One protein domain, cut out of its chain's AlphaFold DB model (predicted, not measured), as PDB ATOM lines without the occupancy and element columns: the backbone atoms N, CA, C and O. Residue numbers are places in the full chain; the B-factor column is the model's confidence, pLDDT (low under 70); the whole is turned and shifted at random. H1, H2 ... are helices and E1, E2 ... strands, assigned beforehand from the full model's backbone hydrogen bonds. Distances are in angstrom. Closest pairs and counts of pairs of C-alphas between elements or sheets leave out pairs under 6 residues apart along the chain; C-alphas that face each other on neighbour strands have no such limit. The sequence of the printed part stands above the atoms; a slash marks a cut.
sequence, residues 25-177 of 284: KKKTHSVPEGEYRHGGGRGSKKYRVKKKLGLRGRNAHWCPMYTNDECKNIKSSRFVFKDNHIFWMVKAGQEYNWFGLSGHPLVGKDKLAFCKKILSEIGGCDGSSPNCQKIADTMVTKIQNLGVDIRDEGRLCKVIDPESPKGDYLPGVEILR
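What this domain is: This is residues 25 to 177 of the 284 residues of an uncharacterized protein of Ascobolus immersus RN42 (UniProt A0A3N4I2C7). A small two-stranded hairpin, E1 with E2, sits at one end of an elongated body of crossed helices, in which H3 and H4 lie between the long helix H5 and the shorter H1. The short helix H2 and the loop of residues 67 to 82 lie towards the other end. The printed part has 153 residues, with five named helices and then two named strands along the chain, H1 H2 H3 H4 H5 E1 E2; the sheet, E1 - E2, is antiparallel and the class is mostly helix. The whole is compact, with a radius of gyration of the C-alphas of 16.0 A, and spans 54 by 34 by 25 A.

Where its parts are: Strand E1 is residues 156 to 160, and E2 is residues 169 to 176, 15.3 A long, ending with C-alpha 176 at (0.164, -43.234, -23.511). H5 is residues 130 to 152, 33.9 A long, from C-alpha 130 at (-2.648, -24.058, 2.176). H3 is residues 83 to 96, 20.0 A long, and H4 is residues 111 to 123, 16.5 A. H1 is residues 45 to 54, 14.4 A long, from C-alpha 45 at (12.978, -36.494, -21.391). H2 is residues 63 to 66.

How they stand to each other: E1 and E2 form a hairpin, antiparallel at 139 degrees, with N 157 and O 175 at 3.0 A and N 170 and O 159 at 2.8 A, within hydrogen-bond range. E2 bends by 96 degrees at residue 172. The closest C-alphas of E2 and H3 are those of Leu 176 and Gln 94, 6.3 A apart. H5 and E2 are near each other. H5 is the hub, touching H2, H3 and H4. H5 touches H4 about perpendicular at 79 degrees, closest at the C-alphas of Ala 136 and Lys 116, 5.5 A. With residues 143 to 146 alone it touches H3, about perpendicular at 74 degrees, closest at the C-alphas of Ile 143 and Met 89, 7.1 A. H2 only just touches H5, with 3 pairs of C-alphas within 8 A, closest at Cys 63 and Asn 131, 5.9 A. H1 touches H4, closest at the C-alphas of Lys 51 and Glu 121, 4.5 A, and H3, closest at those of Tyr 47 and Lys 91, 5.8 A. H1 and H5 are apart. In H1, H3, H4 and H5 every O i to N i+4 pair is within hydrogen-bond range; H2 is too short for such a pair.

The domain as a whole: The two farthest C-alphas, of Asp 69 and Pro 165, are 54.6 A apart. The printed part has no cut. The links H2 to H3 and H3 to H4 are long. Mean pLDDT of the printed part is 77.1; residues 25 to 43, 67 to 79, 162, 165 and 167 are under 70.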
ATOM      1  N   LYS A  25       6.402 -55.726 -30.944       43.34
ATOM      2  CA  LYS A  25       6.924 -54.852 -29.869       43.34
ATOM      3  C   LYS A  25       5.826 -54.019 -29.190       43.34
ATOM      4  O   LYS A  25       5.904 -53.709 -28.008       43.34
ATOM      5  N   LYS A  26       4.738 -53.698 -29.897       43.88
ATOM      6  CA  LYS A  26       3.559 -53.008 -29.345       43.88
ATOM      7  C   LYS A  26       2.759 -53.860 -28.341       43.88
ATOM      8  O   LYS A  26       2.059 -53.270 -27.518       43.88
ATOM      9  N   LYS A  27       2.864 -55.200 -28.371       36.44
ATOM     10  CA  LYS A  27       2.078 -56.121 -27.520       36.44
ATOM     11  C   LYS A  27       2.717 -56.451 -26.164       36.44
ATOM     12  O   LYS A  27       1.981 -56.768 -25.237       36.44
ATOM     13  N   THR A  28       4.036 -56.338 -26.010       35.09
ATOM     14  CA  THR A  28       4.742 -56.677 -24.760       35.09
ATOM     15  C   THR A  28       5.874 -55.695 -24.506       35.09
ATOM     16  O   THR A  28       6.771 -55.554 -25.333       35.09
ATOM     17  N   HIS A  29       5.816 -55.021 -23.363       42.91
ATOM     18  CA  HIS A  29       6.737 -53.963 -22.964       42.91
ATOM     19  C   HIS A  29       7.455 -54.409 -21.689       42.91
ATOM     20  O   HIS A  29       6.788 -54.618 -20.677       42.91
ATOM     21  N   SER A  30       8.777 -54.581 -21.727       37.59
ATOM     22  CA  SER A  30       9.559 -54.918 -20.533       37.59
ATOM     23  C   SER A  30       9.785 -53.676 -19.673       37.59
ATOM     24  O   SER A  30      10.108 -52.598 -20.170       37.59
ATOM     25  N   VAL A  31       9.586 -53.830 -18.366       41.47
ATOM     26  CA  VAL A  31       9.865 -52.801 -17.361       41.47
ATOM     27  C   VAL A  31      11.377 -52.524 -17.343       41.47
ATOM     28  O   VAL A  31      12.141 -53.484 -17.248       41.47
ATOM     29  N   PRO A  32      11.846 -51.264 -17.438       39.16
ATOM     30  CA  PRO A  32      13.257 -50.961 -17.226       39.16
ATOM     31  C   PRO A  32      13.657 -51.333 -15.792       39.16
ATOM     32  O   PRO A  32      13.047 -50.846 -14.839       39.16
ATOM     33  N   GLU A  33      14.667 -52.187 -15.629       33.28
ATOM     34  CA  GLU A  33      15.205 -52.529 -14.308       33.28
ATOM     35  C   GLU A  33      15.726 -51.273 -13.586       33.28
ATOM     36  O   GLU A  33      16.450 -50.458 -14.158       33.28
ATOM     37  N   GLY A  34      15.372 -51.126 -12.305       39.59
ATOM     38  CA  GLY A  34      15.987 -50.148 -11.399       39.59
ATOM     39  C   GLY A  34      15.397 -48.732 -11.390       39.59
ATOM     40  O   GLY A  34      15.850 -47.907 -10.597       39.59
ATOM     41  N   GLU A  35      14.368 -48.429 -12.189       49.12
ATOM     42  CA  GLU A  35      13.664 -47.140 -12.132       49.12
ATOM     43  C   GLU A  35      12.207 -47.312 -11.671       49.12
ATOM     44  O   GLU A  35      11.567 -48.319 -11.953       49.12
ATOM     45  N   TYR A  36      11.668 -46.313 -10.958       54.44
ATOM     46  CA  TYR A  36      10.268 -46.207 -10.509       54.44
ATOM     47  C   TYR A  36       9.283 -46.087 -11.692       54.44
ATOM     48  O   TYR A  36       8.547 -45.104 -11.797       54.44
ATOM     49  N   ARG A  37       9.298 -47.030 -12.630       59.78
ATOM     50  CA  ARG A  37       8.473 -47.033 -13.834       59.78
ATOM     51  C   ARG A  37       7.884 -48.419 -14.005       59.78
ATOM     52  O   ARG A  37       8.616 -49.383 -14.149       59.78
ATOM     53  N   HIS A  38       6.562 -48.514 -14.008       61.16
ATOM     54  CA  HIS A  38       5.875 -49.743 -14.397       61.16
ATOM     55  C   HIS A  38       5.402 -49.563 -15.839       61.16
ATOM     56  O   HIS A  38       4.621 -48.659 -16.110       61.16
ATOM     57  N   GLY A  39       5.918 -50.366 -16.770       53.53
ATOM     58  CA  GLY A  39       5.642 -50.285 -18.212       53.53
ATOM     59  C   GLY A  39       6.862 -49.878 -19.047       53.53
ATOM     60  O   GLY A  39       7.695 -49.092 -18.610       53.53
ATOM     61  N   GLY A  40       6.980 -50.432 -20.254       49.75
ATOM     62  CA  GLY A  40       8.190 -50.355 -21.098       49.75
ATOM     63  C   GLY A  40       8.347 -49.095 -21.942       49.75
ATOM     64  O   GLY A  40       8.767 -49.166 -23.090       49.75
ATOM     65  N   GLY A  41       8.036 -47.932 -21.372       56.81
ATOM     66  CA  GLY A  41       8.389 -46.640 -21.961       56.81
ATOM     67  C   GLY A  41       9.592 -46.015 -21.255       56.81
ATOM     68  O   GLY A  41       9.723 -46.105 -20.034       56.81
ATOM     69  N   ARG A  42      10.438 -45.288 -21.998       59.16
ATOM     70  CA  ARG A  42      11.512 -44.460 -21.416       59.16
ATOM     71  C   ARG A  42      10.997 -43.243 -20.637       59.16
ATOM     72  O   ARG A  42      11.825 -42.513 -20.103       59.16
ATOM     73  N   GLY A  43       9.688 -42.990 -20.556       68.94
ATOM     74  CA  GLY A  43       9.126 -41.768 -19.960       68.94
ATOM     75  C   GLY A  43       9.496 -40.502 -20.749       68.94
ATOM     76  O   GLY A  43      10.065 -40.594 -21.834       68.94
ATOM     77  N   SER A  44       9.217 -39.309 -20.216       79.50
ATOM     78  CA  SER A  44       9.487 -38.049 -20.936       79.50
ATOM     79  C   SER A  44      10.845 -37.444 -20.571       79.50
ATOM     80  O   SER A  44      11.114 -37.115 -19.409       79.50
ATOM     81  N   LYS A  45      11.692 -37.188 -21.579       77.19
ATOM     82  CA  LYS A  45      12.978 -36.494 -21.391       77.19
ATOM     83  C   LYS A  45      12.761 -35.083 -20.850       77.19
ATOM     84  O   LYS A  45      13.420 -34.693 -19.883       77.19
ATOM     85  N   LYS A  46      11.803 -34.345 -21.426       79.44
ATOM     86  CA  LYS A  46      11.426 -32.995 -20.975       79.44
ATOM     87  C   LYS A  46      11.016 -33.012 -19.502       79.44
ATOM     88  O   LYS A  46      11.489 -32.178 -18.728       79.44
ATOM     89  N   TYR A  47      10.202 -33.991 -19.088       85.62
ATOM     90  CA  TYR A  47       9.790 -34.131 -17.686       85.62
ATOM     91  C   TYR A  47      10.983 -34.310 -16.756       85.62
ATOM     92  O   TYR A  47      11.099 -33.595 -15.765       85.62
ATOM     93  N   ARG A  48      11.911 -35.216 -17.085       83.94
ATOM     94  CA  ARG A  48      13.102 -35.463 -16.261       83.94
ATOM     95  C   ARG A  48      13.969 -34.225 -16.079       83.94
ATOM     96  O   ARG A  48      14.481 -34.007 -14.982       83.94
ATOM     97  N   VAL A  49      14.137 -33.416 -17.126       84.50
ATOM     98  CA  VAL A  49      14.874 -32.147 -17.032       84.50
ATOM     99  C   VAL A  49      14.177 -31.206 -16.049       84.50
ATOM    100  O   VAL A  49      14.808 -30.735 -15.104       84.50
ATOM    101  N   LYS A  50      12.863 -31.005 -16.196       86.44
ATOM    102  CA  LYS A  50      12.099 -30.136 -15.293       86.44
ATOM    103  C   LYS A  50      12.055 -30.656 -13.856       86.44
ATOM    104  O   LYS A  50      12.220 -29.875 -12.922       86.44
ATOM    105  N   LYS A  51      11.921 -31.971 -13.674       88.06
ATOM    106  CA  LYS A  51      12.015 -32.654 -12.380       88.06
ATOM    107  C   LYS A  51      13.353 -32.383 -11.698       88.06
ATOM    108  O   LYS A  51      13.375 -32.051 -10.520       88.06
ATOM    109  N   LYS A  52      14.474 -32.476 -12.425       86.00
ATOM    110  CA  LYS A  52      15.806 -32.163 -11.876       86.00
ATOM    111  C   LYS A  52      15.905 -30.716 -11.383       86.00
ATOM    112  O   LYS A  52      16.567 -30.478 -10.379       86.00
ATOM    113  N   LEU A  53      15.259 -29.765 -12.061       84.44
ATOM    114  CA  LEU A  53      15.190 -28.372 -11.607       84.44
ATOM    115  C   LEU A  53      14.319 -28.219 -10.354       84.44
ATOM    116  O   LEU A  53      14.733 -27.554  -9.407       84.44
ATOM    117  N   GLY A  54      13.163 -28.886 -10.306       84.31
ATOM    118  CA  GLY A  54      12.262 -28.857  -9.149       84.31
ATOM    119  C   GLY A  54      12.881 -29.461  -7.895       84.31
ATOM    120  O   GLY A  54      12.838 -28.842  -6.839       84.31
ATOM    121  N   LEU A  55      13.576 -30.595  -8.027       81.25
ATOM    122  CA  LEU A  55      14.324 -31.219  -6.925       81.25
ATOM    123  C   LEU A  55      15.449 -30.328  -6.371       81.25
ATOM    124  O   LEU A  55      15.888 -30.530  -5.245       81.25
ATOM    125  N   ARG A  56      15.918 -29.347  -7.150       85.88
ATOM    126  CA  ARG A  56      16.894 -28.333  -6.720       85.88
ATOM    127  C   ARG A  56      16.235 -27.046  -6.205       85.88
ATOM    128  O   ARG A  56      16.942 -26.065  -6.004       85.88
ATOM    129  N   GLY A  57      14.906 -27.012  -6.070       83.38
ATOM    130  CA  GLY A  57      14.154 -25.821  -5.665       83.38
ATOM    131  C   GLY A  57      14.167 -24.689  -6.699       83.38
ATOM    132  O   GLY A  57      13.907 -23.546  -6.351       83.38
ATOM    133  N   ARG A  58      14.497 -24.980  -7.966       83.44
ATOM    134  CA  ARG A  58      14.648 -23.960  -9.023       83.44
ATOM    135  C   ARG A  58      13.403 -23.765  -9.887       83.44
ATOM    136  O   ARG A  58      13.401 -22.906 -10.762       83.44
ATOM    137  N   ASN A  59      12.362 -24.571  -9.688       85.06
ATOM    138  CA  ASN A  59      11.099 -24.374 -10.393       85.06
ATOM    139  C   ASN A  59      10.283 -23.281  -9.704       85.06
ATOM    140  O   ASN A  59      10.105 -23.313  -8.489       85.06
ATOM    141  N   ALA A  60       9.730 -22.360 -10.494       84.94
ATOM    142  CA  ALA A  60       8.785 -21.375  -9.990       84.94
ATOM    143  C   ALA A  60       7.558 -22.070  -9.388       84.94
ATOM    144  O   ALA A  60       6.963 -22.962 -10.003       84.94
ATOM    145  N   HIS A  61       7.171 -21.625  -8.196       88.25
ATOM    146  CA  HIS A  61       6.037 -22.180  -7.482       88.25
ATOM    147  C   HIS A  61       4.738 -21.873  -8.240       88.25
ATOM    148  O   HIS A  61       4.393 -20.713  -8.469       88.25
ATOM    149  N   TRP A  62       3.982 -22.901  -8.623       87.69
ATOM    150  CA  TRP A  62       2.738 -22.707  -9.376       87.69
ATOM    151  C   TRP A  62       1.640 -22.057  -8.540       87.69
ATOM    152  O   TRP A  62       0.804 -21.348  -9.090       87.69
ATOM    153  N   CYS A  63       1.621 -22.282  -7.223       82.69
ATOM    154  CA  CYS A  63       0.481 -21.872  -6.403       82.69
ATOM    155  C   CYS A  63       0.164 -20.370  -6.431       82.69
ATOM    156  O   CYS A  63      -1.001 -20.063  -6.665       82.69
ATOM    157  N   PRO A  64       1.144 -19.450  -6.314       80.38
ATOM    158  CA  PRO A  64       0.929 -18.015  -6.505       80.38
ATOM    159  C   PRO A  64       0.182 -17.635  -7.796       80.38
ATOM    160  O   PRO A  64      -0.572 -16.668  -7.828       80.38
ATOM    161  N   MET A  65       0.349 -18.411  -8.871       78.94
ATOM    162  CA  MET A  65      -0.294 -18.128 -10.161       78.94
ATOM    163  C   MET A  65      -1.797 -18.419 -10.162       78.94
ATOM    164  O   MET A  65      -2.517 -17.876 -10.993       78.94
ATOM    165  N   TYR A  66      -2.262 -19.277  -9.253       74.81
ATOM    166  CA  TYR A  66      -3.662 -19.694  -9.135       74.81
ATOM    167  C   TYR A  66      -4.328 -19.144  -7.865       74.81
ATOM    168  O   TYR A  66      -5.439 -19.542  -7.522       74.81
ATOM    169  N   THR A  67      -3.652 -18.235  -7.155       62.88
ATOM    170  CA  THR A  67      -4.164 -17.564  -5.950       62.88
ATOM    171  C   THR A  67      -4.750 -16.180  -6.211       62.88
ATOM    172  O   THR A  67      -5.403 -15.641  -5.319       62.88
ATOM    173  N   ASN A  68      -4.559 -15.609  -7.406       55.34
ATOM    174  CA  ASN A  68      -5.193 -14.348  -7.800       55.34
ATOM    175  C   ASN A  68      -6.703 -14.533  -8.014       55.34
ATOM    176  O   ASN A  68      -7.150 -15.612  -8.402       55.34
ATOM    177  N   ASP A  69      -7.484 -13.481  -7.741       50.03
ATOM    178  CA  ASP A  69      -8.959 -13.466  -7.752       50.03
ATOM    179  C   ASP A  69      -9.599 -14.065  -9.018       50.03
ATOM    180  O   ASP A  69     -10.659 -14.682  -8.930       50.03
ATOM    181  N   GLU A  70      -8.911 -14.019 -10.160       48.03
ATOM    182  CA  GLU A  70      -9.333 -14.639 -11.426       48.03
ATOM    183  C   GLU A  70      -9.474 -16.173 -11.351       48.03
ATOM    184  O   GLU A  70     -10.278 -16.763 -12.070       48.03
ATOM    185  N   CYS A  71      -8.740 -16.830 -10.447       48.53
ATOM    186  CA  CYS A  71      -8.802 -18.275 -10.198       48.53
ATOM    187  C   CYS A  71      -9.557 -18.637  -8.902       48.53
ATOM    188  O   CYS A  71      -9.766 -19.822  -8.629       48.53
ATOM    189  N   LYS A  72      -9.975 -17.654  -8.081       45.00
ATOM    190  CA  LYS A  72     -10.495 -17.882  -6.713       45.00
ATOM    191  C   LYS A  72     -11.874 -18.531  -6.636       45.00
ATOM    192  O   LYS A  72     -12.262 -18.998  -5.563       45.00
ATOM    193  N   ASN A  73     -12.580 -18.692  -7.750       49.09
ATOM    194  CA  ASN A  73     -13.789 -19.510  -7.789       49.09
ATOM    195  C   ASN A  73     -13.464 -21.014  -7.875       49.09
ATOM    196  O   ASN A  73     -13.999 -21.730  -8.715       49.09
ATOM    197  N   ILE A  74     -12.641 -21.510  -6.946       50.88
ATOM    198  CA  ILE A  74     -12.332 -22.941  -6.750       50.88
ATOM    199  C   ILE A  74     -13.583 -23.715  -6.273       50.88
ATOM    200  O   ILE A  74     -13.652 -24.932  -6.389       50.88
ATOM    201  N   LYS A  75     -14.618 -23.007  -5.790       45.47
ATOM    202  CA  LYS A  75     -15.966 -23.563  -5.557       45.47
ATOM    203  C   LYS A  75     -16.831 -23.648  -6.826       45.47
ATOM    204  O   LYS A  75     -17.891 -24.262  -6.779       45.47
ATOM    205  N   SER A  76     -16.422 -23.027  -7.933       45.22
ATOM    206  CA  SER A  76     -17.128 -23.116  -9.214       45.22
ATOM    207  C   SER A  76     -16.532 -24.232 -10.063       45.22
ATOM    208  O   SER A  76     -15.332 -24.492 -10.028       45.22
ATOM    209  N   SER A  77     -17.367 -24.862 -10.872       48.94
ATOM    210  CA  SER A  77     -17.076 -25.958 -11.800       48.94
ATOM    211  C   SER A  77     -16.034 -25.665 -12.903       48.94
ATOM    212  O   SER A  77     -15.993 -26.382 -13.899       48.94
ATOM    213  N   ARG A  78     -15.209 -24.614 -12.778       54.66
ATOM    214  CA  ARG A  78     -14.351 -24.072 -13.848       54.66
ATOM    215  C   ARG A  78     -12.915 -23.753 -13.419       54.66
ATOM    216  O   ARG A  78     -12.310 -22.838 -13.969       54.66
ATOM    217  N   PHE A  79     -12.335 -24.465 -12.453       66.56
ATOM    218  CA  PHE A  79     -10.886 -24.358 -12.260       66.56
ATOM    219  C   PHE A  79     -10.164 -24.903 -13.503       66.56
ATOM    220  O   PHE A  79     -10.326 -26.075 -13.855       66.56
ATOM    221  N   VAL A  80      -9.357 -24.066 -14.159       72.56
ATOM    222  CA  VAL A  80      -8.609 -24.435 -15.367       72.56
ATOM    223  C   VAL A  80      -7.121 -24.187 -15.141       72.56
ATOM    224  O   VAL A  80      -6.691 -23.072 -14.859       72.56
ATOM    225  N   PHE A  81      -6.325 -25.247 -15.269       80.81
ATOM    226  CA  PHE A  81      -4.871 -25.127 -15.339       80.81
ATOM    227  C   PHE A  81      -4.464 -24.472 -16.659       80.81
ATOM    228  O   PHE A  81      -5.033 -24.792 -17.698       80.81
ATOM    229  N   LYS A  82      -3.436 -23.618 -16.634       79.62
ATOM    230  CA  LYS A  82      -2.817 -23.083 -17.855       79.62
ATOM    231  C   LYS A  82      -2.310 -24.226 -18.744       79.62
ATOM    232  O   LYS A  82      -1.799 -25.222 -18.228       79.62
ATOM    233  N   ASP A  83      -2.349 -24.049 -20.062       73.44
ATOM    234  CA  ASP A  83      -2.002 -25.099 -21.035       73.44
ATOM    235  C   ASP A  83      -0.590 -25.665 -20.845       73.44
ATOM    236  O   ASP A  83      -0.397 -26.880 -20.850       73.44
ATOM    237  N   ASN A  84       0.397 -24.810 -20.559       82.62
ATOM    238  CA  ASN A  84       1.758 -25.264 -20.259       82.62
ATOM    239  C   ASN A  84       1.789 -26.189 -19.022       82.62
ATOM    240  O   ASN A  84       2.551 -27.148 -18.969       82.62
ATOM    241  N   HIS A  85       0.931 -25.968 -18.023       88.19
ATOM    242  CA  HIS A  85       0.880 -26.822 -16.833       88.19
ATOM    243  C   HIS A  85       0.215 -28.159 -17.160       88.19
ATOM    244  O   HIS A  85       0.715 -29.196 -16.728       88.19
ATOM    245  N   ILE A  86      -0.848 -28.146 -17.973       85.12
ATOM    246  CA  ILE A  86      -1.488 -29.363 -18.495       85.12
ATOM    247  C   ILE A  86      -0.467 -30.206 -19.266       85.12
ATOM    248  O   ILE A  86      -0.363 -31.405 -19.014       85.12
ATOM    249  N   PHE A  87       0.344 -29.583 -20.125       86.19
ATOM    250  CA  PHE A  87       1.439 -30.256 -20.826       86.19
ATOM    251  C   PHE A  87       2.362 -31.006 -19.854       86.19
ATOM    252  O   PHE A  87       2.608 -32.199 -20.030       86.19
ATOM    253  N   TRP A  88       2.816 -30.356 -18.775       88.56
ATOM    254  CA  TRP A  88       3.675 -31.012 -17.784       88.56
ATOM    255  C   TRP A  88       2.973 -32.129 -17.010       88.56
ATOM    256  O   TRP A  88       3.622 -33.119 -16.685       88.56
ATOM    257  N   MET A  89       1.667 -32.020 -16.753       90.81
ATOM    258  CA  MET A  89       0.886 -33.109 -16.151       90.81
ATOM    259  C   MET A  89       0.791 -34.321 -17.078       90.81
ATOM    260  O   MET A  89       0.940 -35.449 -16.616       90.81
ATOM    261  N   VAL A  90       0.607 -34.106 -18.384       89.56
ATOM    262  CA  VAL A  90       0.631 -35.188 -19.382       89.56
ATOM    263  C   VAL A  90       2.009 -35.845 -19.420       89.56
ATOM    264  O   VAL A  90       2.101 -37.071 -19.386       89.56
ATOM    265  N   LYS A  91       3.091 -35.054 -19.419       87.50
ATOM    266  CA  LYS A  91       4.459 -35.591 -19.365       87.50
ATOM    267  C   LYS A  91       4.751 -36.328 -18.047       87.50
ATOM    268  O   LYS A  91       5.464 -37.327 -18.068       87.50
ATOM    269  N   ALA A  92       4.157 -35.907 -16.927       89.69
ATOM    270  CA  ALA A  92       4.201 -36.648 -15.663       89.69
ATOM    271  C   ALA A  92       3.483 -38.001 -15.782       89.69
ATOM    272  O   ALA A  92       4.020 -39.024 -15.367       89.69
ATOM    273  N   GLY A  93       2.295 -38.014 -16.394       89.31
ATOM    274  CA  GLY A  93       1.553 -39.242 -16.671       89.31
ATOM    275  C   GLY A  93       2.334 -40.207 -17.563       89.31
ATOM    276  O   GLY A  93       2.325 -41.404 -17.303       89.31
ATOM    277  N   GLN A  94       3.081 -39.699 -18.550       85.94
ATOM    278  CA  GLN A  94       4.003 -40.499 -19.369       85.94
ATOM    279  C   GLN A  94       5.202 -41.036 -18.577       85.94
ATOM    280  O   GLN A  94       5.617 -42.167 -18.797       85.94
ATOM    281  N   GLU A  95       5.788 -40.238 -17.680       85.94
ATOM    282  CA  GLU A  95       6.925 -40.666 -16.856       85.94
ATOM    283  C   GLU A  95       6.533 -41.784 -15.882       85.94
ATOM    284  O   GLU A  95       7.309 -42.713 -15.665       85.94
ATOM    285  N   TYR A  96       5.332 -41.692 -15.309       86.75
ATOM    286  CA  TYR A  96       4.848 -42.615 -14.286       86.75
ATOM    287  C   TYR A  96       3.883 -43.682 -14.800       86.75
ATOM    288  O   TYR A  96       3.498 -44.536 -14.013       86.75
ATOM    289  N   ASN A  97       3.498 -43.647 -16.079       86.88
ATOM    290  CA  ASN A  97       2.452 -44.489 -16.674       86.88
ATOM    291  C   ASN A  97       1.137 -44.476 -15.872       86.88
ATOM    292  O   ASN A  97       0.476 -45.499 -15.676       86.88
ATOM    293  N   TRP A  98       0.757 -43.285 -15.401       91.06
ATOM    294  CA  TRP A  98      -0.417 -43.088 -14.561       91.06
ATOM    295  C   TRP A  98      -1.285 -41.930 -15.046       91.06
ATOM    296  O   TRP A  98      -0.872 -40.773 -15.051       91.06
ATOM    297  N   PHE A  99      -2.535 -42.254 -15.381       91.69
ATOM    298  CA  PHE A  99      -3.541 -41.307 -15.870       91.69
ATOM    299  C   PHE A  99      -4.815 -41.352 -15.007       91.69
ATOM    300  O   PHE A  99      -5.946 -41.302 -15.487       91.69
ATOM    301  N   GLY A 100      -4.635 -41.486 -13.690       91.31
ATOM    302  CA  GLY A 100      -5.709 -41.316 -12.706       91.31
ATOM    303  C   GLY A 100      -6.464 -42.586 -12.302       91.31
ATOM    304  O   GLY A 100      -7.307 -42.512 -11.398       91.31
ATOM    305  N   LEU A 101      -6.151 -43.751 -12.880       89.69
ATOM    306  CA  LEU A 101      -6.714 -45.025 -12.421       89.69
ATOM    307  C   LEU A 101      -6.269 -45.375 -10.995       89.69
ATOM    308  O   LEU A 101      -5.256 -44.900 -10.480       89.69
ATOM    309  N   SER A 102      -7.079 -46.199 -10.337       87.38
ATOM    310  CA  SER A 102      -6.785 -46.752  -9.014       87.38
ATOM    311  C   SER A 102      -5.952 -48.033  -9.133       87.38
ATOM    312  O   SER A 102      -5.991 -48.703 -10.163       87.38
ATOM    313  N   GLY A 103      -5.223 -48.388  -8.072       85.44
ATOM    314  CA  GLY A 103      -4.453 -49.639  -8.009       85.44
ATOM    315  C   GLY A 103      -3.044 -49.568  -8.601       85.44
ATOM    316  O   GLY A 103      -2.329 -50.559  -8.529       85.44
ATOM    317  N   HIS A 104      -2.627 -48.410  -9.125       88.88
ATOM    318  CA  HIS A 104      -1.276 -48.220  -9.652       88.88
ATOM    319  C   HIS A 104      -0.222 -48.454  -8.547       88.88
ATOM    320  O   HIS A 104      -0.299 -47.775  -7.518       88.88
ATOM    321  N   PRO A 105       0.804 -49.306  -8.745       83.62
ATOM    322  CA  PRO A 105       1.758 -49.688  -7.693       83.62
ATOM    323  C   PRO A 105       2.472 -48.508  -7.015       83.62
ATOM    324  O   PRO A 105       2.595 -48.473  -5.796       83.62
ATOM    325  N   LEU A 106       2.878 -47.494  -7.791       82.88
ATOM    326  CA  LEU A 106       3.549 -46.289  -7.261       82.88
ATOM    327  C   LEU A 106       2.625 -45.287  -6.562       82.88
ATOM    328  O   LEU A 106       3.100 -44.458  -5.791       82.88
ATOM    329  N   VAL A 107       1.332 -45.309  -6.882       85.69
ATOM    330  CA  VAL A 107       0.350 -44.346  -6.354       85.69
ATOM    331  C   VAL A 107      -0.357 -44.942  -5.141       85.69
ATOM    332  O   VAL A 107      -0.718 -44.238  -4.200       85.69
ATOM    333  N   GLY A 108      -0.560 -46.261  -5.157       82.00
ATOM    334  CA  GLY A 108      -1.301 -46.982  -4.141       82.00
ATOM    335  C   GLY A 108      -2.727 -46.449  -4.005       82.00
ATOM    336  O   GLY A 108      -3.439 -46.232  -4.990       82.00
ATOM    337  N   LYS A 109      -3.154 -46.257  -2.752       81.50
ATOM    338  CA  LYS A 109      -4.478 -45.717  -2.408       81.50
ATOM    339  C   LYS A 109      -4.494 -44.188  -2.307       81.50
ATOM    340  O   LYS A 109      -5.568 -43.601  -2.407       81.50
ATOM    341  N   ASP A 110      -3.337 -43.547  -2.138       89.25
ATOM    342  CA  ASP A 110      -3.238 -42.112  -1.867       89.25
ATOM    343  C   ASP A 110      -2.797 -41.325  -3.111       89.25
ATOM    344  O   ASP A 110      -1.635 -40.953  -3.298       89.25
ATOM    345  N   LYS A 111      -3.777 -41.048  -3.978       92.25
ATOM    346  CA  LYS A 111      -3.580 -40.236  -5.190       92.25
ATOM    347  C   LYS A 111      -3.109 -38.818  -4.865       92.25
ATOM    348  O   LYS A 111      -2.371 -38.226  -5.648       92.25
ATOM    349  N   LEU A 112      -3.526 -38.277  -3.722       92.19
ATOM    350  CA  LEU A 112      -3.193 -36.919  -3.315       92.19
ATOM    351  C   LEU A 112      -1.707 -36.803  -2.970       92.19
ATOM    352  O   LEU A 112      -1.043 -35.894  -3.467       92.19
ATOM    353  N   ALA A 113      -1.170 -37.724  -2.168       90.88
ATOM    354  CA  ALA A 113       0.260 -37.756  -1.863       90.88
ATOM    355  C   ALA A 113       1.109 -37.849  -3.140       90.88
ATOM    356  O   ALA A 113       2.117 -37.150  -3.281       90.88
ATOM    357  N   PHE A 114       0.663 -38.642  -4.117       91.62
ATOM    358  CA  PHE A 114       1.353 -38.748  -5.398       91.62
ATOM    359  C   PHE A 114       1.275 -37.456  -6.226       91.62
ATOM    360  O   PHE A 114       2.286 -37.002  -6.761       91.62
ATOM    361  N   CYS A 115       0.117 -36.794  -6.281       92.81
ATOM    362  CA  CYS A 115      -0.005 -35.489  -6.934       92.81
ATOM    363  C   CYS A 115       0.841 -34.404  -6.248       92.81
ATOM    364  O   CYS A 115       1.427 -33.580  -6.944       92.81
ATOM    365  N   LYS A 116       0.986 -34.429  -4.916       91.75
ATOM    366  CA  LYS A 116       1.922 -33.543  -4.196       91.75
ATOM    367  C   LYS A 116       3.368 -33.779  -4.622       91.75
ATOM    368  O   LYS A 116       4.085 -32.814  -4.867       91.75
ATOM    369  N   LYS A 117       3.776 -35.044  -4.771       91.69
ATOM    370  CA  LYS A 117       5.099 -35.397  -5.306       91.69
ATOM    371  C   LYS A 117       5.294 -34.853  -6.722       91.69
ATOM    372  O   LYS A 117       6.325 -34.262  -7.008       91.69
ATOM    373  N   ILE A 118       4.314 -35.003  -7.612       92.56
ATOM    374  CA  ILE A 118       4.433 -34.438  -8.965       92.56
ATOM    375  C   ILE A 118       4.526 -32.903  -8.894       92.56
ATOM    376  O   ILE A 118       5.369 -32.301  -9.555       92.56
ATOM    377  N   LEU A 119       3.713 -32.248  -8.062       91.56
ATOM    378  CA  LEU A 119       3.767 -30.794  -7.892       91.56
ATOM    379  C   LEU A 119       5.101 -30.294  -7.336       91.56
ATOM    380  O   LEU A 119       5.516 -29.205  -7.723       91.56
ATOM    381  N   SER A 120       5.792 -31.045  -6.482       91.06
ATOM    382  CA  SER A 120       7.143 -30.663  -6.060       91.06
ATOM    383  C   SER A 120       8.161 -30.827  -7.190       91.06
ATOM    384  O   SER A 120       9.009 -29.962  -7.399       91.06
ATOM    385  N   GLU A 121       8.024 -31.878  -8.002       91.12
ATOM    386  CA  GLU A 121       8.914 -32.143  -9.133       91.12
ATOM    387  C   GLU A 121       8.795 -31.097 -10.253       91.12
ATOM    388  O   GLU A 121       9.814 -30.633 -10.763       91.12
ATOM    389  N   ILE A 122       7.581 -30.700 -10.648       89.81
ATOM    390  CA  ILE A 122       7.365 -29.809 -11.810       89.81
ATOM    391  C   ILE A 122       6.724 -28.462 -11.485       89.81
ATOM    392  O   ILE A 122       6.881 -27.518 -12.262       89.81
ATOM    393  N   GLY A 123       6.018 -28.361 -10.362       89.00
ATOM    394  CA  GLY A 123       5.319 -27.153  -9.929       89.00
ATOM    395  C   GLY A 123       6.037 -26.357  -8.845       89.00
ATOM    396  O   GLY A 123       5.476 -25.371  -8.374       89.00
ATOM    397  N   GLY A 124       7.231 -26.799  -8.428       87.88
ATOM    398  CA  GLY A 124       8.038 -26.145  -7.396       87.88
ATOM    399  C   GLY A 124       7.367 -26.083  -6.022       87.88
ATOM    400  O   GLY A 124       7.788 -25.288  -5.191       87.88
ATOM    401  N   CYS A 125       6.303 -26.862  -5.792       88.38
ATOM    402  CA  CYS A 125       5.562 -26.825  -4.535       88.38
ATOM    403  C   CYS A 125       6.319 -27.561  -3.428       88.38
ATOM    404  O   CYS A 125       6.728 -28.707  -3.596       88.38
ATOM    405  N   ASP A 126       6.457 -26.910  -2.282       85.19
ATOM    406  CA  ASP A 126       7.127 -27.432  -1.085       85.19
ATOM    407  C   ASP A 126       6.134 -27.910  -0.007       85.19
ATOM    408  O   ASP A 126       6.527 -28.469   1.013       85.19
ATOM    409  N   GLY A 127       4.830 -27.708  -0.232       83.44
ATOM    410  CA  GLY A 127       3.773 -28.060   0.714       83.44
ATOM    411  C   GLY A 127       3.620 -27.089   1.887       83.44
ATOM    412  O   GLY A 127       2.802 -27.352   2.765       83.44
ATOM    413  N   SER A 128       4.348 -25.968   1.899       82.44
ATOM    414  CA  SER A 128       4.362 -25.012   3.015       82.44
ATOM    415  C   SER A 128       3.071 -24.193   3.142       82.44
ATOM    416  O   SER A 128       2.722 -23.761   4.239       82.44
ATOM    417  N   SER A 129       2.330 -23.989   2.041       79.88
ATOM    418  CA  SER A 129       1.114 -23.161   2.042       79.88
ATOM    419  C   SER A 129      -0.190 -23.962   1.882       79.88
ATOM    420  O   SER A 129      -0.229 -24.960   1.154       79.88
ATOM    421  N   PRO A 130      -1.325 -23.471   2.422       79.38
ATOM    422  CA  PRO A 130      -2.648 -24.058   2.176       79.38
ATOM    423  C   PRO A 130      -3.047 -24.120   0.692       79.38
ATOM    424  O   PRO A 130      -3.904 -24.915   0.304       79.38
ATOM    425  N   ASN A 131      -2.438 -23.294  -0.162       81.31
ATOM    426  CA  ASN A 131      -2.722 -23.280  -1.596       81.31
ATOM    427  C   ASN A 131      -2.062 -24.457  -2.327       81.31
ATOM    428  O   ASN A 131      -2.641 -24.969  -3.282       81.31
ATOM    429  N   CYS A 132      -0.917 -24.945  -1.833       84.56
ATOM    430  CA  CYS A 132      -0.297 -26.180  -2.323       84.56
ATOM    431  C   CYS A 132      -1.245 -27.374  -2.186       84.56
ATOM    432  O   CYS A 132      -1.392 -28.160  -3.120       84.56
ATOM    433  N   GLN A 133      -1.940 -27.470  -1.048       85.31
ATOM    434  CA  GLN A 133      -2.931 -28.516  -0.810       85.31
ATOM    435  C   GLN A 133      -4.081 -28.440  -1.824       85.31
ATOM    436  O   GLN A 133      -4.341 -29.414  -2.527       85.31
ATOM    437  N   LYS A 134      -4.704 -27.264  -1.978       83.81
ATOM    438  CA  LYS A 134      -5.830 -27.068  -2.910       83.81
ATOM    439  C   LYS A 134      -5.471 -27.405  -4.357       83.81
ATOM    440  O   LYS A 134      -6.268 -28.004  -5.080       83.81
ATOM    441  N   ILE A 135      -4.275 -27.020  -4.797       86.56
ATOM    442  CA  ILE A 135      -3.818 -27.312  -6.158       86.56
ATOM    443  C   ILE A 135      -3.521 -28.798  -6.332       86.56
ATOM    444  O   ILE A 135      -3.846 -29.343  -7.384       86.56
ATOM    445  N   ALA A 136      -2.978 -29.469  -5.314       89.44
ATOM    446  CA  ALA A 136      -2.795 -30.917  -5.340       89.44
ATOM    447  C   ALA A 136      -4.130 -31.658  -5.480       89.44
ATOM    448  O   ALA A 136      -4.254 -32.510  -6.359       89.44
ATOM    449  N   ASP A 137      -5.147 -31.278  -4.704       87.88
ATOM    450  CA  ASP A 137      -6.500 -31.845  -4.811       87.88
ATOM    451  C   ASP A 137      -7.091 -31.631  -6.214       87.88
ATOM    452  O   ASP A 137      -7.659 -32.535  -6.835       87.88
ATOM    453  N   THR A 138      -6.894 -30.436  -6.769       87.69
ATOM    454  CA  THR A 138      -7.391 -30.113  -8.109       87.69
ATOM    455  C   THR A 138      -6.627 -30.863  -9.203       87.69
ATOM    456  O   THR A 138      -7.208 -31.281 -10.205       87.69
ATOM    457  N   MET A 139      -5.330 -31.100  -9.001       90.62
ATOM    458  CA  MET A 139      -4.498 -31.893  -9.900       90.62
ATOM    459  C   MET A 139      -4.931 -33.361  -9.941       90.62
ATOM    460  O   MET A 139      -4.933 -33.941 -11.026       90.62
ATOM    461  N   VAL A 140      -5.360 -33.946  -8.813       91.56
ATOM    462  CA  VAL A 140      -5.938 -35.305  -8.790       91.56
ATOM    463  C   VAL A 140      -7.120 -35.386  -9.756       91.56
ATOM    464  O   VAL A 140      -7.150 -36.256 -10.627       91.56
ATOM    465  N   THR A 141      -8.060 -34.446  -9.636       89.81
ATOM    466  CA  THR A 141      -9.250 -34.384 -10.496       89.81
ATOM    467  C   THR A 141      -8.859 -34.158 -11.958       89.81
ATOM    468  O   THR A 141      -9.363 -34.832 -12.855       89.81
ATOM    469  N   LYS A 142      -7.907 -33.254 -12.223       89.94
ATOM    470  CA  LYS A 142      -7.473 -32.953 -13.591       89.94
ATOM    471  C   LYS A 142      -6.796 -34.143 -14.269       89.94
ATOM    472  O   LYS A 142      -7.114 -34.408 -15.422       89.94
ATOM    473  N   ILE A 143      -5.901 -34.862 -13.587       91.94
ATOM    474  CA  ILE A 143      -5.250 -36.059 -14.147       91.94
ATOM    475  C   ILE A 143      -6.285 -37.146 -14.450       91.94
ATOM    476  O   ILE A 143      -6.191 -37.796 -15.488       91.94
ATOM    477  N   GLN A 144      -7.280 -37.331 -13.578       91.94
ATOM    478  CA  GLN A 144      -8.363 -38.287 -13.822       91.94
ATOM    479  C   GLN A 144      -9.159 -37.927 -15.077       91.94
ATOM    480  O   GLN A 144      -9.347 -38.797 -15.926       91.94
ATOM    481  N   ASN A 145      -9.551 -36.659 -15.222       89.88
ATOM    482  CA  ASN A 145     -10.285 -36.183 -16.395       89.88
ATOM    483  C   ASN A 145      -9.446 -36.303 -17.673       89.88
ATOM    484  O   ASN A 145      -9.920 -36.869 -18.647       89.88
ATOM    485  N   LEU A 146      -8.170 -35.890 -17.643       90.12
ATOM    486  CA  LEU A 146      -7.247 -36.099 -18.767       90.12
ATOM    487  C   LEU A 146      -7.150 -37.582 -19.142       90.12
ATOM    488  O   LEU A 146      -7.129 -37.930 -20.315       90.12
ATOM    489  N   GLY A 147      -7.100 -38.471 -18.151       90.75
ATOM    490  CA  GLY A 147      -7.111 -39.905 -18.399       90.75
ATOM    491  C   GLY A 147      -8.399 -40.398 -19.052       90.75
ATOM    492  O   GLY A 147      -8.327 -41.287 -19.890       90.75
ATOM    493  N   VAL A 148      -9.565 -39.854 -18.683       90.38
ATOM    494  CA  VAL A 148     -10.843 -40.163 -19.354       90.38
ATOM    495  C   VAL A 148     -10.777 -39.726 -20.813       90.38
ATOM    496  O   VAL A 148     -10.921 -40.577 -21.684       90.38
ATOM    497  N   ASP A 149     -10.421 -38.468 -21.073       87.00
ATOM    498  CA  ASP A 149     -10.350 -37.912 -22.429       87.00
ATOM    499  C   ASP A 149      -9.416 -38.745 -23.332       87.00
ATOM    500  O   ASP A 149      -9.779 -39.169 -24.429       87.00
ATOM    501  N   ILE A 150      -8.218 -39.081 -22.844       84.62
ATOM    502  CA  ILE A 150      -7.226 -39.844 -23.617       84.62
ATOM    503  C   ILE A 150      -7.632 -41.331 -23.772       84.62
ATOM    504  O   ILE A 150      -7.286 -41.977 -24.772       84.62
ATOM    505  N   ARG A 151      -8.368 -41.908 -22.808       86.88
ATOM    506  CA  ARG A 151      -8.965 -43.251 -22.958       86.88
ATOM    507  C   ARG A 151     -10.063 -43.252 -24.012       86.88
ATOM    508  O   ARG A 151     -10.086 -44.182 -24.816       86.88
ATOM    509  N   ASP A 152     -10.904 -42.225 -24.048       82.38
ATOM    510  CA  ASP A 152     -11.970 -42.070 -25.045       82.38
ATOM    511  C   ASP A 152     -11.387 -41.879 -26.458       82.38
ATOM    512  O   ASP A 152     -11.909 -42.411 -27.444       82.38
ATOM    513  N   GLU A 153     -10.222 -41.231 -26.564       77.06
ATOM    514  CA  GLU A 153      -9.411 -41.196 -27.789       77.06
ATOM    515  C   GLU A 153      -8.830 -42.574 -28.182       77.06
ATOM    516  O   GLU A 153      -8.408 -42.770 -29.326       77.06
ATOM    517  N   GLY A 154      -8.804 -43.544 -27.262       75.19
ATOM    518  CA  GLY A 154      -8.257 -44.888 -27.468       75.19
ATOM    519  C   GLY A 154      -6.729 -44.952 -27.420       75.19
ATOM    520  O   GLY A 154      -6.133 -45.860 -28.003       75.19
ATOM    521  N   ARG A 155      -6.079 -43.979 -26.770       77.69
ATOM    522  CA  ARG A 155      -4.612 -43.828 -26.765       77.69
ATOM    523  C   ARG A 155      -3.929 -44.330 -25.499       77.69
ATOM    524  O   ARG A 155      -2.704 -44.439 -25.493       77.69
ATOM    525  N   LEU A 156      -4.683 -44.645 -24.451       82.06
ATOM    526  CA  LEU A 156      -4.159 -45.303 -23.255       82.06
ATOM    527  C   LEU A 156      -4.304 -46.818 -23.378       82.06
ATOM    528  O   LEU A 156      -5.385 -47.338 -23.648       82.06
ATOM    529  N   CYS A 157      -3.196 -47.532 -23.199       79.12
ATOM    530  CA  CYS A 157      -3.157 -48.990 -23.226       79.12
ATOM    531  C   CYS A 157      -2.755 -49.533 -21.855       79.12
ATOM    532  O   CYS A 157      -1.750 -49.099 -21.290       79.12
ATOM    533  N   LYS A 158      -3.507 -50.517 -21.354       82.44
ATOM    534  CA  LYS A 158      -3.151 -51.251 -20.134       82.44
ATOM    535  C   LYS A 158      -1.859 -52.034 -20.348       82.44
ATOM    536  O   LYS A 158      -1.631 -52.577 -21.431       82.44
ATOM    537  N   VAL A 159      -1.032 -52.093 -19.313       77.06
ATOM    538  CA  VAL A 159       0.255 -52.795 -19.341       77.06
ATOM    539  C   VAL A 159       0.078 -54.209 -18.809       77.06
ATOM    540  O   VAL A 159      -0.587 -54.392 -17.796       77.06
ATOM    541  N   ILE A 160       0.644 -55.200 -19.495       74.12
ATOM    542  CA  ILE A 160       0.676 -56.589 -19.019       74.12
ATOM    543  C   ILE A 160       1.700 -56.698 -17.891       74.12
ATOM    544  O   ILE A 160       2.796 -56.149 -17.995       74.12
ATOM    545  N   ASP A 161       1.335 -57.401 -16.829       74.38
ATOM    546  CA  ASP A 161       2.231 -57.743 -15.739       74.38
ATOM    547  C   ASP A 161       3.299 -58.728 -16.229       74.38
ATOM    548  O   ASP A 161       2.952 -59.840 -16.642       74.38
ATOM    549  N   PRO A 162       4.589 -58.331 -16.229       67.06
ATOM    550  CA  PRO A 162       5.661 -59.201 -16.689       67.06
ATOM    551  C   PRO A 162       5.806 -60.457 -15.823       67.06
ATOM    552  O   PRO A 162       6.306 -61.466 -16.312       67.06
ATOM    553  N   GLU A 163       5.362 -60.412 -14.565       71.19
ATOM    554  CA  GLU A 163       5.428 -61.542 -13.638       71.19
ATOM    555  C   GLU A 163       4.206 -62.462 -13.755       71.19
ATOM    556  O   GLU A 163       4.216 -63.580 -13.237       71.19
ATOM    557  N   SER A 164       3.155 -62.039 -14.467       73.06
ATOM    558  CA  SER A 164       1.941 -62.831 -14.620       73.06
ATOM    559  C   SER A 164       2.088 -63.882 -15.735       73.06
ATOM    560  O   SER A 164       2.037 -63.534 -16.921       73.06
ATOM    561  N   PRO A 165       2.076 -65.192 -15.420       63.91
ATOM    562  CA  PRO A 165       2.159 -66.258 -16.424       63.91
ATOM    563  C   PRO A 165       0.946 -66.315 -17.367       63.91
ATOM    564  O   PRO A 165       1.021 -66.914 -18.436       63.91
ATOM    565  N   LYS A 166      -0.180 -65.694 -16.989       74.12
ATOM    566  CA  LYS A 166      -1.408 -65.619 -17.800       74.12
ATOM    567  C   LYS A 166      -1.507 -64.349 -18.649       74.12
ATOM    568  O   LYS A 166      -2.467 -64.199 -19.399       74.12
ATOM    569  N   GLY A 167      -0.532 -63.443 -18.537       69.38
ATOM    570  CA  GLY A 167      -0.599 -62.126 -19.166       69.38
ATOM    571  C   GLY A 167      -1.679 -61.203 -18.588       69.38
ATOM    572  O   GLY A 167      -2.238 -60.393 -19.328       69.38
ATOM    573  N   ASP A 168      -1.988 -61.321 -17.291       76.62
ATOM    574  CA  ASP A 168      -2.859 -60.387 -16.579       76.62
ATOM    575  C   ASP A 168      -2.296 -58.959 -16.651       76.62
ATOM    576  O   ASP A 168      -1.092 -58.744 -16.784       76.62
ATOM    577  N   TYR A 169      -3.169 -57.953 -16.589       82.25
ATOM    578  CA  TYR A 169      -2.748 -56.552 -16.645       82.25
ATOM    579  C   TYR A 169      -2.308 -56.033 -15.273       82.25
ATOM    580  O   TYR A 169      -2.996 -56.269 -14.280       82.25
ATOM    581  N   LEU A 170      -1.249 -55.217 -15.238       81.50
ATOM    582  CA  LEU A 170      -0.870 -54.423 -14.070       81.50
ATOM    583  C   LEU A 170      -1.991 -53.431 -13.729       81.50
ATOM    584  O   LEU A 170      -2.295 -52.538 -14.534       81.50
ATOM    585  N   PRO A 171      -2.611 -53.539 -12.542       86.00
ATOM    586  CA  PRO A 171      -3.700 -52.655 -12.158       86.00
ATOM    587  C   PRO A 171      -3.268 -51.188 -12.152       86.00
ATOM    588  O   PRO A 171      -2.244 -50.815 -11.589       86.00
ATOM    589  N   GLY A 172      -4.076 -50.335 -12.778       86.56
ATOM    590  CA  GLY A 172      -3.888 -48.886 -12.761       86.56
ATOM    591  C   GLY A 172      -2.713 -48.345 -13.580       86.56
ATOM    592  O   GLY A 172      -2.558 -47.126 -13.604       86.56
ATOM    593  N   VAL A 173      -1.931 -49.203 -14.250       87.31
ATOM    594  CA  VAL A 173      -0.796 -48.814 -15.101       87.31
ATOM    595  C   VAL A 173      -1.243 -48.701 -16.560       87.31
ATOM    596  O   VAL A 173      -1.732 -49.667 -17.155       87.31
ATOM    597  N   GLU A 174      -1.062 -47.518 -17.148       85.62
ATOM    598  CA  GLU A 174      -1.468 -47.207 -18.521       85.62
ATOM    599  C   GLU A 174      -0.345 -46.485 -19.278       85.62
ATOM    600  O   GLU A 174       0.194 -45.486 -18.808       85.62
ATOM    601  N   ILE A 175      -0.024 -46.955 -20.486       82.62
ATOM    602  CA  ILE A 175       0.941 -46.304 -21.384       82.62
ATOM    603  C   ILE A 175       0.192 -45.420 -22.375       82.62
ATOM    604  O   ILE A 175      -0.727 -45.876 -23.062       82.62
ATOM    605  N   LEU A 176       0.637 -44.168 -22.494       81.19
ATOM    606  CA  LEU A 176       0.164 -43.234 -23.511       81.19
ATOM    607  C   LEU A 176       0.823 -43.512 -24.862       81.19
ATOM    608  O   LEU A 176       2.043 -43.458 -25.000       81.19
ATOM    609  N   ARG A 177       0.004 -43.751 -25.884       74.81
ATOM    610  CA  ARG A 177       0.433 -43.928 -27.272       74.81
ATOM    611  C   ARG A 177       0.404 -42.615 -28.061       74.81
ATOM    612  O   ARG A 177      -0.213 -41.617 -27.661       74.81
TER     613      ARG A 177